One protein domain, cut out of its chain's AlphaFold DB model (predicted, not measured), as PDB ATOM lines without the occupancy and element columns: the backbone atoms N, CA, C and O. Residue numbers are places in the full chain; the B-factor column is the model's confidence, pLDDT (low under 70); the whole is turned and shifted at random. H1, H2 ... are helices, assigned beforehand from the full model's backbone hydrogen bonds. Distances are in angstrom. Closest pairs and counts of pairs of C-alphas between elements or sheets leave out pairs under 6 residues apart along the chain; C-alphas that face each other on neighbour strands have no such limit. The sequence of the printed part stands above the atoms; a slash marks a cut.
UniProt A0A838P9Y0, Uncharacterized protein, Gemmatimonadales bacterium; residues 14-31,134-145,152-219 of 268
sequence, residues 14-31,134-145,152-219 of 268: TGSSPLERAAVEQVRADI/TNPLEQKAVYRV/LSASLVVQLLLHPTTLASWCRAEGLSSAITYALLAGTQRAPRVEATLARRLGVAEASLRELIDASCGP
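This is residues 14 to 31, 134 to 145 and 152 to 219 of the 268 residues of an uncharacterized protein of Gemmatimonadales bacterium (UniProt A0A838P9Y0). H1, the longest helix, and H2 lie side by side and antiparallel at one end of the domain, with H2 outermost. The short helix H3 sits in the middle, nearest to the mean of the C-alphas, and packs on H1, while H4, H5, H6 and H7 are set round H3 at mostly crossed angles to make the rest of the body. The printed part has 98 residues, with seven named helices in the order H1 to H7 and no named strand; the class is all helix. The whole is compact, with a radius of gyration of the C-alphas of 13.5 A, and spans 40 by 30 by 23 A.

H1 covers residues 18 to 31 and is 19.3 A long, from C-alpha 18 at (-13.714, -25.187, -77.989) to C-alpha 31 at (-22.096, -15.426, -63.616). H2 covers residues 136 to 145 and is 14.1 A long. H3, residues 154 to 161, is 10.6 A long; H4, residues 167 to 173, is 9.9 A long; H5, residues 178 to 185, is 10.5 A long. H6 covers residues 192 to 202 and is 15.2 A long. H7, residues 206 to 214, is 12.0 A long and ends with C-alpha 214 at (0.510, -19.597, -78.368).

H1 is the hub, touching H2, H3 and H7. It touches H2 at a shallow tilt of 3 degrees, opposite ways; the closest C-alphas, of Arg 28 and Val 142, are 5.9 A apart. It touches H3 at a steep tilt of 51 degrees, the same way, with the C-alphas of Ala 23 and Leu 161 closest at 5.4 A. With residues 18 to 19 alone it touches H7, about perpendicular at 82 degrees; the closest C-alphas, of Leu 19 and Ser 208, are 7.6 A apart. H3 and H5 only just touch, with 3 pairs of C-alphas within 8 A, the closest being Ser 155 and Leu 185 at 5.1 A. H4 touches H5 at a steep tilt of 52 degrees, with the C-alphas of Ala 168 and Ser 178 closest at 5.5 A. H6 touches H7, the C-alphas of Ala 199 and Glu 206 being closest at 5.3 A. H3 is close to but not clearly touching H4, H6 and H7. H2 is apart from H4, H5, H6 and H7. In each of the seven helices every O i to N i+4 pair is within hydrogen-bond range.

The two C-alphas farthest apart, of Thr 134 and Pro 192, are 40.6 A apart. Residues 32 to 133 are not printed, and C-alphas 31 and 134 are 9.6 A apart across that cut; residues 146 to 151 are not printed either, with 8.1 A between C-alphas 145 and 152. Of the links that are printed whole, none is long. The mean pLDDT of the printed part is 91.0, and residues 217 to 219 are under 70.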
ATOM      1  N   THR A  14     -10.062 -16.408 -82.835       82.38
ATOM      2  CA  THR A  14     -11.331 -16.024 -83.474       82.38
ATOM      3  C   THR A  14     -12.515 -16.070 -82.514       82.38
ATOM      4  O   THR A  14     -13.620 -15.697 -82.890       82.38
ATOM      5  N   GLY A  15     -12.316 -16.555 -81.282       82.69
ATOM      6  CA  GLY A  15     -13.393 -16.749 -80.311       82.69
ATOM      7  C   GLY A  15     -14.218 -18.019 -80.543       82.69
ATOM      8  O   GLY A  15     -15.184 -18.267 -79.824       82.69
ATOM      9  N   SER A  16     -13.854 -18.823 -81.545       85.38
ATOM     10  CA  SER A  16     -14.583 -20.030 -81.945       85.38
ATOM     11  C   SER A  16     -13.978 -21.330 -81.409       85.38
ATOM     12  O   SER A  16     -14.596 -22.397 -81.545       85.38
ATOM     13  N   SER A  17     -12.802 -21.269 -80.769       89.56
ATOM     14  CA  SER A  17     -12.155 -22.470 -80.243       89.56
ATOM     15  C   SER A  17     -13.034 -23.143 -79.176       89.56
ATOM     16  O   SER A  17     -13.828 -22.475 -78.504       89.56
ATOM     17  N   PRO A  18     -12.921 -24.471 -78.989       90.75
ATOM     18  CA  PRO A  18     -13.714 -25.187 -77.989       90.75
ATOM     19  C   PRO A  18     -13.568 -24.603 -76.576       90.75
ATOM     20  O   PRO A  18     -14.558 -24.490 -75.860       90.75
ATOM     21  N   LEU A  19     -12.355 -24.176 -76.203       93.31
ATOM     22  CA  LEU A  19     -12.070 -23.569 -74.899       93.31
ATOM     23  C   LEU A  19     -12.737 -22.199 -74.734       93.31
ATOM     24  O   LEU A  19     -13.278 -21.903 -73.672       93.31
ATOM     25  N   GLU A  20     -12.733 -21.371 -75.777       94.12
ATOM     26  CA  GLU A  20     -13.381 -20.057 -75.756       94.12
ATOM     27  C   GLU A  20     -14.898 -20.179 -75.660       94.12
ATOM     28  O   GLU A  20     -15.517 -19.531 -74.815       94.12
ATOM     29  N   ARG A  21     -15.499 -21.057 -76.471       94.06
ATOM     30  CA  ARG A  21     -16.944 -21.320 -76.424       94.06
ATOM     31  C   ARG A  21     -17.364 -21.856 -75.060       94.06
ATOM     32  O   ARG A  21     -18.295 -21.318 -74.466       94.06
ATOM     33  N   ALA A  22     -16.621 -22.826 -74.527       94.25
ATOM     34  CA  ALA A  22     -16.859 -23.353 -73.189       94.25
ATOM     35  C   ALA A  22     -16.723 -22.265 -72.109       94.25
ATOM     36  O   ALA A  22     -17.519 -22.230 -71.174       94.25
ATOM     37  N   ALA A  23     -15.771 -21.334 -72.240       95.25
ATOM     38  CA  ALA A  23     -15.612 -20.239 -71.285       95.25
ATOM     39  C   ALA A  23     -16.803 -19.270 -71.324       95.25
ATOM     40  O   ALA A  23     -17.315 -18.885 -70.272       95.25
ATOM     41  N   VAL A  24     -17.291 -18.909 -72.517       95.88
ATOM     42  CA  VAL A  24     -18.494 -18.075 -72.680       95.88
ATOM     43  C   VAL A  24     -19.722 -18.771 -72.089       95.88
ATOM     44  O   VAL A  24     -20.494 -18.146 -71.360       95.88
ATOM     45  N   GLU A  25     -19.905 -20.059 -72.371       94.94
ATOM     46  CA  GLU A  25     -21.007 -20.861 -71.831       94.94
ATOM     47  C   GLU A  25     -20.942 -20.962 -70.307       94.94
ATOM     48  O   GLU A  25     -21.952 -20.737 -69.639       94.94
ATOM     49  N   GLN A  26     -19.755 -21.201 -69.746       94.44
ATOM     50  CA  GLN A  26     -19.526 -21.243 -68.303       94.44
ATOM     51  C   GLN A  26     -19.878 -19.903 -67.642       94.44
ATOM     52  O   GLN A  26     -20.568 -19.875 -66.623       94.44
ATOM     53  N   VAL A  27     -19.482 -18.778 -68.244       95.62
ATOM     54  CA  VAL A  27     -19.843 -17.439 -67.755       95.62
ATOM     55  C   VAL A  27     -21.354 -17.221 -67.820       95.62
ATOM     56  O   VAL A  27     -21.955 -16.863 -66.811       95.62
ATOM     57  N   ARG A  28     -22.002 -17.502 -68.956       94.88
ATOM     58  CA  ARG A  28     -23.470 -17.405 -69.096       94.88
ATOM     59  C   ARG A  28     -24.200 -18.261 -68.063       94.88
ATOM     60  O   ARG A  28     -25.236 -17.862 -67.536       94.88
ATOM     61  N   ALA A  29     -23.666 -19.441 -67.778       92.62
ATOM     62  CA  ALA A  29     -24.261 -20.393 -66.863       92.62
ATOM     63  C   ALA A  29     -24.143 -19.960 -65.391       92.62
ATOM     64  O   ALA A  29     -25.102 -20.125 -64.624       92.62
ATOM     65  N   ASP A  30     -22.986 -19.433 -64.998       94.62
ATOM     66  CA  ASP A  30     -22.588 -19.296 -63.598       94.62
ATOM     67  C   ASP A  30     -22.221 -17.867 -63.162       94.62
ATOM     68  O   ASP A  30     -21.801 -17.704 -62.018       94.62
ATOM     69  N   ILE A  31     -22.443 -16.821 -63.972       95.00
ATOM     70  CA  ILE A  31     -22.096 -15.426 -63.616       95.00
ATOM     71  C   ILE A  31     -22.619 -14.996 -62.233       95.00
ATOM     72  O   ILE A  31     -21.900 -14.364 -61.462       95.00
ATOM     73  N   THR A 134     -29.313 -11.231 -63.117       88.94
ATOM     74  CA  THR A 134     -30.006 -10.047 -63.655       88.94
ATOM     75  C   THR A 134     -29.332  -8.722 -63.313       88.94
ATOM     76  O   THR A 134     -29.725  -7.694 -63.867       88.94
ATOM     77  N   ASN A 135     -28.300  -8.716 -62.458       91.31
ATOM     78  CA  ASN A 135     -27.583  -7.486 -62.146       91.31
ATOM     79  C   ASN A 135     -26.944  -6.924 -63.442       91.31
ATOM     80  O   ASN A 135     -26.293  -7.671 -64.182       91.31
ATOM     81  N   PRO A 136     -27.091  -5.617 -63.742       92.94
ATOM     82  CA  PRO A 136     -26.569  -5.026 -64.974       92.94
ATOM     83  C   PRO A 136     -25.073  -5.272 -65.210       92.94
ATOM     84  O   PRO A 136     -24.658  -5.452 -66.354       92.94
ATOM     85  N   LEU A 137     -24.256  -5.331 -64.152       94.44
ATOM     86  CA  LEU A 137     -22.827  -5.638 -64.269       94.44
ATOM     87  C   LEU A 137     -22.580  -7.098 -64.659       94.44
ATOM     88  O   LEU A 137     -21.660  -7.371 -65.426       94.44
ATOM     89  N   GLU A 138     -23.401  -8.033 -64.179       95.19
ATOM     90  CA  GLU A 138     -23.329  -9.446 -64.570       95.19
ATOM     91  C   GLU A 138     -23.659  -9.611 -66.054       95.19
ATOM     92  O   GLU A 138     -22.895 -10.230 -66.792       95.19
ATOM     93  N   GLN A 139     -24.748  -8.989 -66.513       94.88
ATOM     94  CA  GLN A 139     -25.156  -9.012 -67.920       94.88
ATOM     95  C   GLN A 139     -24.115  -8.347 -68.826       94.88
ATOM     96  O   GLN A 139     -23.726  -8.914 -69.849       94.88
ATOM     97  N   LYS A 140     -23.587  -7.185 -68.417       94.75
ATOM     98  CA  LYS A 140     -22.505  -6.493 -69.131       94.75
ATOM     99  C   LYS A 140     -21.250  -7.363 -69.206       94.75
ATOM    100  O   LYS A 140     -20.623  -7.416 -70.259       94.75
ATOM    101  N   ALA A 141     -20.905  -8.090 -68.139       95.38
ATOM    102  CA  ALA A 141     -19.751  -8.988 -68.126       95.38
ATOM    103  C   ALA A 141     -19.951 -10.192 -69.055       95.38
ATOM    104  O   ALA A 141     -19.052 -10.519 -69.825       95.38
ATOM    105  N   VAL A 142     -21.135 -10.815 -69.040       96.06
ATOM    106  CA  VAL A 142     -21.496 -11.901 -69.969       96.06
ATOM    107  C   VAL A 142     -21.388 -11.431 -71.419       96.06
ATOM    108  O   VAL A 142     -20.786 -12.118 -72.245       96.06
ATOM    109  N   TYR A 143     -21.947 -10.259 -71.724       94.88
ATOM    110  CA  TYR A 143     -21.902  -9.668 -73.058       94.88
ATOM    111  C   TYR A 143     -20.465  -9.372 -73.499       94.88
ATOM    112  O   TYR A 143     -20.053  -9.794 -74.577       94.88
ATOM    113  N   ARG A 144     -19.670  -8.724 -72.635       92.62
ATOM    114  CA  ARG A 144     -18.260  -8.403 -72.893       92.62
ATOM    115  C   ARG A 144     -17.441  -9.659 -73.168       92.62
ATOM    116  O   ARG A 144     -16.712  -9.700 -74.146       92.62
ATOM    117  N   VAL A 145     -17.595 -10.702 -72.349       93.94
ATOM    118  CA  VAL A 145     -16.899 -11.976 -72.572       93.94
ATOM    119  C   VAL A 145     -17.324 -12.595 -73.898       93.94
ATOM    120  O   VAL A 145     -16.462 -13.023 -74.648       93.94
ATOM    121  N   LEU A 152      -9.216 -11.995 -74.699       90.88
ATOM    122  CA  LEU A 152      -8.876 -12.292 -73.303       90.88
ATOM    123  C   LEU A 152      -7.570 -13.086 -73.221       90.88
ATOM    124  O   LEU A 152      -7.313 -13.950 -74.053       90.88
ATOM    125  N   SER A 153      -6.765 -12.877 -72.178       89.94
ATOM    126  CA  SER A 153      -5.581 -13.715 -71.958       89.94
ATOM    127  C   SER A 153      -5.959 -15.186 -71.742       89.94
ATOM    128  O   SER A 153      -6.987 -15.484 -71.126       89.94
ATOM    129  N   ALA A 154      -5.096 -16.120 -72.160       92.19
ATOM    130  CA  ALA A 154      -5.286 -17.545 -71.874       92.19
ATOM    131  C   ALA A 154      -5.482 -17.812 -70.371       92.19
ATOM    132  O   ALA A 154      -6.326 -18.618 -69.986       92.19
ATOM    133  N   SER A 155      -4.774 -17.077 -69.506       92.50
ATOM    134  CA  SER A 155      -4.947 -17.170 -68.052       92.50
ATOM    135  C   SER A 155      -6.364 -16.844 -67.583       92.50
ATOM    136  O   SER A 155      -6.877 -17.518 -66.691       92.50
ATOM    137  N   LEU A 156      -7.013 -15.845 -68.186       92.00
ATOM    138  CA  LEU A 156      -8.370 -15.453 -67.832       92.00
ATOM    139  C   LEU A 156      -9.383 -16.468 -68.363       92.00
ATOM    140  O   LEU A 156     -10.248 -16.894 -67.606       92.00
ATOM    141  N   VAL A 157      -9.227 -16.936 -69.606       94.25
ATOM    142  CA  VAL A 157     -10.070 -18.002 -70.185       94.25
ATOM    143  C   VAL A 157     -10.013 -19.271 -69.331       94.25
ATOM    144  O   VAL A 157     -11.049 -19.813 -68.951       94.25
ATOM    145  N   VAL A 158      -8.815 -19.711 -68.944       94.88
ATOM    146  CA  VAL A 158      -8.642 -20.877 -68.067       94.88
ATOM    147  C   VAL A 158      -9.245 -20.627 -66.683       94.88
ATOM    148  O   VAL A 158      -9.903 -21.507 -66.133       94.88
ATOM    149  N   GLN A 159      -9.077 -19.430 -66.115       94.31
ATOM    150  CA  GLN A 159      -9.676 -19.083 -64.824       94.31
ATOM    151  C   GLN A 159     -11.215 -19.121 -64.863       94.31
ATOM    152  O   GLN A 159     -11.828 -19.501 -63.866       94.31
ATOM    153  N   LEU A 160     -11.835 -18.765 -65.992       95.50
ATOM    154  CA  LEU A 160     -13.281 -18.890 -66.192       95.50
ATOM    155  C   LEU A 160     -13.722 -20.356 -66.211       95.50
ATOM    156  O   LEU A 160     -14.680 -20.713 -65.529       95.50
ATOM    157  N   LEU A 161     -12.994 -21.206 -66.936       95.44
ATOM    158  CA  LEU A 161     -13.294 -22.637 -67.058       95.44
ATOM    159  C   LEU A 161     -13.088 -23.416 -65.756       95.44
ATOM    160  O   LEU A 161     -13.777 -24.399 -65.507       95.44
ATOM    161  N   LEU A 162     -12.146 -22.989 -64.914       94.31
ATOM    162  CA  LEU A 162     -11.887 -23.638 -63.629       94.31
ATOM    163  C   LEU A 162     -12.894 -23.253 -62.540       94.31
ATOM    164  O   LEU A 162     -12.877 -23.877 -61.477       94.31
ATOM    165  N   HIS A 163     -13.759 -22.256 -62.754       91.75
ATOM    166  CA  HIS A 163     -14.735 -21.836 -61.746       91.75
ATOM    167  C   HIS A 163     -15.590 -23.031 -61.269       91.75
ATOM    168  O   HIS A 163     -16.088 -23.791 -62.098       91.75
ATOM    169  N   PRO A 164     -15.780 -23.228 -59.947       90.75
ATOM    170  CA  PRO A 164     -15.479 -22.305 -58.844       90.75
ATOM    171  C   PRO A 164     -14.083 -22.404 -58.230       90.75
ATOM    172  O   PRO A 164     -13.769 -21.681 -57.284       90.75
ATOM    173  N   THR A 165     -13.227 -23.278 -58.748       92.19
ATOM    174  CA  THR A 165     -11.835 -23.358 -58.303       92.19
ATOM    175  C   THR A 165     -10.991 -22.239 -58.914       92.19
ATOM    176  O   THR A 165     -11.045 -21.956 -60.108       92.19
ATOM    177  N   THR A 166     -10.173 -21.579 -58.091       91.12
ATOM    178  CA  THR A 166      -9.176 -20.630 -58.608       91.12
ATOM    179  C   THR A 166      -7.978 -21.382 -59.173       91.12
ATOM    180  O   THR A 166      -7.635 -22.453 -58.667       91.12
ATOM    181  N   LEU A 167      -7.284 -20.804 -60.159       91.44
ATOM    182  CA  LEU A 167      -6.059 -21.390 -60.711       91.44
ATOM    183  C   LEU A 167      -5.036 -21.666 -59.600       91.44
ATOM    184  O   LEU A 167      -4.433 -22.732 -59.562       91.44
ATOM    185  N   ALA A 168      -4.898 -20.741 -58.646       90.75
ATOM    186  CA  ALA A 168      -4.006 -20.898 -57.500       90.75
ATOM    187  C   ALA A 168      -4.435 -22.038 -56.559       90.75
ATOM    188  O   ALA A 168      -3.588 -22.772 -56.055       90.75
ATOM    189  N   SER A 169      -5.739 -22.200 -56.308       92.56
ATOM    190  CA  SER A 169      -6.241 -23.305 -55.485       92.56
ATOM    191  C   SER A 169      -6.042 -24.651 -56.170       92.56
ATOM    192  O   SER A 169      -5.622 -25.600 -55.518       92.56
ATOM    193  N   TRP A 170      -6.301 -24.714 -57.475       94.69
ATOM    194  CA  TRP A 170      -6.059 -25.904 -58.281       94.69
ATOM    195  C   TRP A 170      -4.568 -26.264 -58.320       94.69
ATOM    196  O   TRP A 170      -4.217 -27.398 -58.019       94.69
ATOM    197  N   CYS A 171      -3.677 -25.291 -58.555       94.69
ATOM    198  CA  CYS A 171      -2.229 -25.524 -58.530       94.69
ATOM    199  C   CYS A 171      -1.772 -26.131 -57.198       94.69
ATOM    200  O   CYS A 171      -1.010 -27.090 -57.198       94.69
ATOM    201  N   ARG A 172      -2.273 -25.622 -56.063       94.44
ATOM    202  CA  ARG A 172      -1.954 -26.189 -54.741       94.44
ATOM    203  C   ARG A 172      -2.442 -27.628 -54.583       94.44
ATOM    204  O   ARG A 172      -1.703 -28.434 -54.033       94.44
ATOM    205  N   ALA A 173      -3.646 -27.938 -55.059       94.19
ATOM    206  CA  ALA A 173      -4.196 -29.292 -54.994       94.19
ATOM    207  C   ALA A 173      -3.376 -30.293 -55.829       94.19
ATOM    208  O   ALA A 173      -3.177 -31.424 -55.404       94.19
ATOM    209  N   GLU A 174      -2.843 -29.856 -56.972       94.31
ATOM    210  CA  GLU A 174      -2.010 -30.672 -57.868       94.31
ATOM    211  C   GLU A 174      -0.508 -30.665 -57.504       94.31
ATOM    212  O   GLU A 174       0.308 -31.272 -58.200       94.31
ATOM    213  N   GLY A 175      -0.105 -29.942 -56.451       93.81
ATOM    214  CA  GLY A 175       1.308 -29.778 -56.084       93.81
ATOM    215  C   GLY A 175       2.140 -29.011 -57.125       93.81
ATOM    216  O   GLY A 175       3.343 -29.239 -57.253       93.81
ATOM    217  N   LEU A 176       1.511 -28.120 -57.894       94.50
ATOM    218  CA  LEU A 176       2.134 -27.306 -58.940       94.50
ATOM    219  C   LEU A 176       2.422 -25.880 -58.449       94.50
ATOM    220  O   LEU A 176       1.698 -25.308 -57.633       94.50
ATOM    221  N   SER A 177       3.468 -25.261 -59.000       94.88
ATOM    222  CA  SER A 177       3.777 -23.855 -58.728       94.88
ATOM    223  C   SER A 177       2.845 -22.931 -59.509       94.88
ATOM    224  O   SER A 177       2.906 -22.881 -60.736       94.88
ATOM    225  N   SER A 178       2.048 -22.127 -58.798       93.44
ATOM    226  CA  SER A 178       1.188 -21.108 -59.414       93.44
ATOM    227  C   SER A 178       1.972 -20.154 -60.318       93.44
ATOM    228  O   SER A 178       1.474 -19.778 -61.372       93.44
ATOM    229  N   ALA A 179       3.201 -19.780 -59.940       93.25
ATOM    230  CA  ALA A 179       4.036 -18.881 -60.737       93.25
ATOM    231  C   ALA A 179       4.392 -19.490 -62.102       93.25
ATOM    232  O   ALA A 179       4.270 -18.815 -63.119       93.25
ATOM    233  N   ILE A 180       4.747 -20.780 -62.127       93.38
ATOM    234  CA  ILE A 180       5.040 -21.512 -63.368       93.38
ATOM    235  C   ILE A 180       3.770 -21.645 -64.214       93.38
ATOM    236  O   ILE A 180       3.820 -21.441 -65.420       93.38
ATOM    237  N   THR A 181       2.617 -21.922 -63.599       94.12
ATOM    238  CA  THR A 181       1.338 -22.008 -64.322       94.12
ATOM    239  C   THR A 181       0.942 -20.671 -64.949       94.12
ATOM    240  O   THR A 181       0.533 -20.634 -66.106       94.12
ATOM    241  N   TYR A 182       1.086 -19.554 -64.230       93.06
ATOM    242  CA  TYR A 182       0.824 -18.231 -64.802       93.06
ATOM    243  C   TYR A 182       1.828 -17.869 -65.901       93.06
ATOM    244  O   TYR A 182       1.415 -17.296 -66.903       93.06
ATOM    245  N   ALA A 183       3.109 -18.228 -65.756       91.31
ATOM    246  CA  ALA A 183       4.118 -18.042 -66.801       91.31
ATOM    247  C   ALA A 183       3.801 -18.871 -68.059       91.31
ATOM    248  O   ALA A 183       3.887 -18.360 -69.173       91.31
ATOM    249  N   LEU A 184       3.340 -20.115 -67.884       93.81
ATOM    250  CA  LEU A 184       2.845 -20.955 -68.974       93.81
ATOM    251  C   LEU A 184       1.667 -20.305 -69.698       93.81
ATOM    252  O   LEU A 184       1.687 -20.192 -70.915       93.81
ATOM    253  N   LEU A 185       0.658 -19.839 -68.962       93.12
ATOM    254  CA  LEU A 185      -0.535 -19.219 -69.549       93.12
ATOM    255  C   LEU A 185      -0.274 -17.816 -70.115       93.12
ATOM    256  O   LEU A 185      -1.041 -17.337 -70.944       93.12
ATOM    257  N   ALA A 186       0.789 -17.147 -69.675       89.88
ATOM    258  CA  ALA A 186       1.309 -15.945 -70.319       89.88
ATOM    259  C   ALA A 186       2.162 -16.272 -71.556       89.88
ATOM    260  O   ALA A 186       2.544 -15.360 -72.286       89.88
ATOM    261  N   GLY A 187       2.486 -17.553 -71.766       88.56
ATOM    262  CA  GLY A 187       3.326 -18.038 -72.851       88.56
ATOM    263  C   GLY A 187       4.804 -17.663 -72.722       88.56
ATOM    264  O   GLY A 187       5.548 -17.728 -73.695       88.56
ATOM    265  N   THR A 188       5.251 -17.277 -71.524       87.44
ATOM    266  CA  THR A 188       6.651 -16.912 -71.255       87.44
ATOM    267  C   THR A 188       7.522 -18.116 -70.911       87.44
ATOM    268  O   THR A 188       8.744 -18.039 -71.003       87.44
ATOM    269  N   GLN A 189       6.913 -19.238 -70.519       89.31
ATOM    270  CA  GLN A 189       7.616 -20.466 -70.164       89.31
ATOM    271  C   GLN A 189       6.844 -21.691 -70.656       89.31
ATOM    272  O   GLN A 189       5.623 -21.739 -70.570       89.31
ATOM    273  N   ARG A 190       7.551 -22.728 -71.113       90.56
ATOM    274  CA  ARG A 190       6.946 -24.044 -71.357       90.56
ATOM    275  C   ARG A 190       7.091 -24.935 -70.135       90.56
ATOM    276  O   ARG A 190       8.151 -24.995 -69.516       90.56
ATOM    277  N   ALA A 191       6.021 -25.645 -69.810       91.81
ATOM    278  CA  ALA A 191       5.978 -26.584 -68.701       91.81
ATOM    279  C   ALA A 191       5.089 -27.777 -69.091       91.81
ATOM    280  O   ALA A 191       3.918 -27.801 -68.711       91.81
ATOM    281  N   PRO A 192       5.625 -28.776 -69.824       92.38
ATOM    282  CA  PRO A 192       4.833 -29.872 -70.398       92.38
ATOM    283  C   PRO A 192       3.987 -30.619 -69.364       92.38
ATOM    284  O   PRO A 192       2.833 -30.946 -69.613       92.38
ATOM    285  N   ARG A 193       4.528 -30.817 -68.153       94.06
ATOM    286  CA  ARG A 193       3.783 -31.429 -67.044       94.06
ATOM    287  C   ARG A 193       2.567 -30.597 -66.631       94.06
ATOM    288  O   ARG A 193       1.505 -31.159 -66.410       94.06
ATOM    289  N   VAL A 194       2.720 -29.277 -66.508       93.81
ATOM    290  CA  VAL A 194       1.618 -28.378 -66.128       93.81
ATOM    291  C   VAL A 194       0.576 -28.328 -67.243       93.81
ATOM    292  O   VAL A 194      -0.615 -28.388 -66.959       93.81
ATOM    293  N   GLU A 195       1.021 -28.275 -68.498       93.94
ATOM    294  CA  GLU A 195       0.165 -28.261 -69.685       93.94
ATOM    295  C   GLU A 195      -0.682 -29.536 -69.797       93.94
ATOM    296  O   GLU A 195      -1.904 -29.446 -69.881       93.94
ATOM    297  N   ALA A 196      -0.065 -30.716 -69.683       93.56
ATOM    298  CA  ALA A 196      -0.763 -32.000 -69.722       93.56
ATOM    299  C   ALA A 196      -1.768 -32.161 -68.568       93.56
ATOM    300  O   ALA A 196      -2.900 -32.614 -68.771       93.56
ATOM    301  N   THR A 197      -1.394 -31.766 -67.344       95.19
ATOM    302  CA  THR A 197      -2.311 -31.813 -66.192       95.19
ATOM    303  C   THR A 197      -3.472 -30.833 -66.368       95.19
ATOM    304  O   THR A 197      -4.617 -31.182 -66.077       95.19
ATOM    305  N   LEU A 198      -3.214 -29.626 -66.883       94.94
ATOM    306  CA  LEU A 198      -4.252 -28.625 -67.125       94.94
ATOM    307  C   LEU A 198      -5.209 -29.053 -68.246       94.94
ATOM    308  O   LEU A 198      -6.421 -28.969 -68.064       94.94
ATOM    309  N   ALA A 199      -4.696 -29.573 -69.363       94.00
ATOM    310  CA  ALA A 199      -5.512 -30.078 -70.468       94.00
ATOM    311  C   ALA A 199      -6.451 -31.201 -70.002       94.00
ATOM    312  O   ALA A 199      -7.654 -31.159 -70.261       94.00
ATOM    313  N   ARG A 200      -5.928 -32.143 -69.202       94.81
ATOM    314  CA  ARG A 200      -6.724 -33.213 -68.586       94.81
ATOM    315  C   ARG A 200      -7.800 -32.669 -67.652       94.81
ATOM    316  O   ARG A 200      -8.936 -33.128 -67.708       94.81
ATOM    317  N   ARG A 201      -7.464 -31.682 -66.814       94.12
ATOM    318  CA  ARG A 201      -8.424 -31.047 -65.898       94.12
ATOM    319  C   ARG A 201      -9.570 -30.368 -66.646       94.12
ATOM    320  O   ARG A 201     -10.701 -30.412 -66.167       94.12
ATOM    321  N   LEU A 202      -9.262 -29.741 -67.778       93.19
ATOM    322  CA  LEU A 202     -10.218 -29.048 -68.641       93.19
ATOM    323  C   LEU A 202     -10.961 -29.996 -69.600       93.19
ATOM    324  O   LEU A 202     -11.908 -29.565 -70.249       93.19
ATOM    325  N   GLY A 203     -10.552 -31.267 -69.692       92.69
ATOM    326  CA  GLY A 203     -11.158 -32.248 -70.596       92.69
ATOM    327  C   GLY A 203     -10.914 -31.953 -72.078       92.69
ATOM    328  O   GLY A 203     -11.753 -32.289 -72.909       92.69
ATOM    329  N   VAL A 204      -9.793 -31.308 -72.418       93.44
ATOM    330  CA  VAL A 204      -9.440 -30.935 -73.798       93.44
ATOM    331  C   VAL A 204      -8.139 -31.589 -74.250       93.44
ATOM    332  O   VAL A 204      -7.326 -32.024 -73.435       93.44
ATOM    333  N   ALA A 205      -7.919 -31.622 -75.564       92.31
ATOM    334  CA  ALA A 205      -6.632 -32.014 -76.122       92.31
ATOM    335  C   ALA A 205      -5.538 -30.997 -75.747       92.31
ATOM    336  O   ALA A 205      -5.772 -29.787 -75.766       92.31
ATOM    337  N   GLU A 206      -4.322 -31.481 -75.471       91.69
ATOM    338  CA  GLU A 206      -3.163 -30.621 -75.181       91.69
ATOM    339  C   GLU A 206      -2.887 -29.626 -76.314       91.69
ATOM    340  O   GLU A 206      -2.574 -28.469 -76.052       91.69
ATOM    341  N   ALA A 207      -3.083 -30.047 -77.569       89.81
ATOM    342  CA  ALA A 207      -2.946 -29.181 -78.737       89.81
ATOM    343  C   ALA A 207      -3.869 -27.951 -78.669       89.81
ATOM    344  O   ALA A 207      -3.410 -26.840 -78.904       89.81
ATOM    345  N   SER A 208      -5.130 -28.115 -78.252       90.19
ATOM    346  CA  SER A 208      -6.075 -26.996 -78.130       90.19
ATOM    347  C   SER A 208      -5.693 -26.020 -77.015       90.19
ATOM    348  O   SER A 208      -5.882 -24.813 -77.148       90.19
ATOM    349  N   LEU A 209      -5.141 -26.523 -75.904       91.44
ATOM    350  CA  LEU A 209      -4.606 -25.666 -74.843       91.44
ATOM    351  C   LEU A 209      -3.352 -24.919 -75.318       91.44
ATOM    352  O   LEU A 209      -3.184 -23.740 -75.008       91.44
ATOM    353  N   ARG A 210      -2.491 -25.584 -76.090       90.62
ATOM    354  CA  ARG A 210      -1.293 -24.980 -76.671       90.62
ATOM    355  C   ARG A 210      -1.638 -23.877 -77.659       90.62
ATOM    356  O   ARG A 210      -1.096 -22.790 -77.535       90.62
ATOM    357  N   GLU A 211      -2.593 -24.109 -78.555       89.81
ATOM    358  CA  GLU A 211      -3.111 -23.091 -79.477       89.81
ATOM    359  C   GLU A 211      -3.613 -21.849 -78.728       89.81
ATOM    360  O   GLU A 211      -3.276 -20.727 -79.098       89.81
ATOM    361  N   LEU A 212      -4.355 -22.036 -77.628       90.94
ATOM    362  CA  LEU A 212      -4.827 -20.934 -76.784       90.94
ATOM    363  C   LEU A 212      -3.665 -20.108 -76.196       90.94
ATOM    364  O   LEU A 212      -3.728 -18.873 -76.161       90.94
ATOM    365  N   ILE A 213      -2.626 -20.786 -75.702       90.25
ATOM    366  CA  ILE A 213      -1.437 -20.161 -75.105       90.25
ATOM    367  C   ILE A 213      -0.628 -19.428 -76.178       90.25
ATOM    368  O   ILE A 213      -0.307 -18.255 -76.004       90.25
ATOM    369  N   ASP A 214      -0.356 -20.090 -77.296       86.69
ATOM    370  CA  ASP A 214       0.510 -19.597 -78.368       86.69
ATOM    371  C   ASP A 214      -0.108 -18.390 -79.060       86.69
ATOM    372  O   ASP A 214       0.568 -17.398 -79.317       86.69
ATOM    373  N   ALA A 215      -1.422 -18.414 -79.266       80.50
ATOM    374  CA  ALA A 215      -2.145 -17.277 -79.812       80.50
ATOM    375  C   ALA A 215      -2.271 -16.105 -78.816       80.50
ATOM    376  O   ALA A 215      -2.608 -14.987 -79.202       80.50
ATOM    377  N   SER A 216      -1.984 -16.332 -77.528       71.00
ATOM    378  CA  SER A 216      -1.849 -15.261 -76.530       71.00
ATOM    379  C   SER A 216      -0.439 -14.637 -76.517       71.00
ATOM    380  O   SER A 216      -0.265 -13.559 -75.937       71.00
ATOM    381  N   CYS A 217       0.544 -15.259 -77.182       62.84
ATOM    382  CA  CYS A 217       1.901 -14.750 -77.401       62.84
ATOM    383  C   CYS A 217       1.966 -13.808 -78.617       62.84
ATOM    384  O   CYS A 217       2.573 -14.129 -79.635       62.84
ATOM    385  N   GLY A 218       1.357 -12.625 -78.528       52.00
ATOM    386  CA  GLY A 218       1.654 -11.534 -79.469       52.00
ATOM    387  C   GLY A 218       2.953 -10.806 -79.083       52.00
ATOM    388  O   GLY A 218       3.254 -10.732 -77.886       52.00
ATOM    389  N   PRO A 219       3.730 -10.250 -80.036       37.03
ATOM    390  CA  PRO A 219       4.918  -9.468 -79.708       37.03
ATOM    391  C   PRO A 219       4.558  -8.281 -78.792       37.03
ATOM    392  O   PRO A 219       3.487  -7.679 -78.942       37.03
TER     393      PRO A 219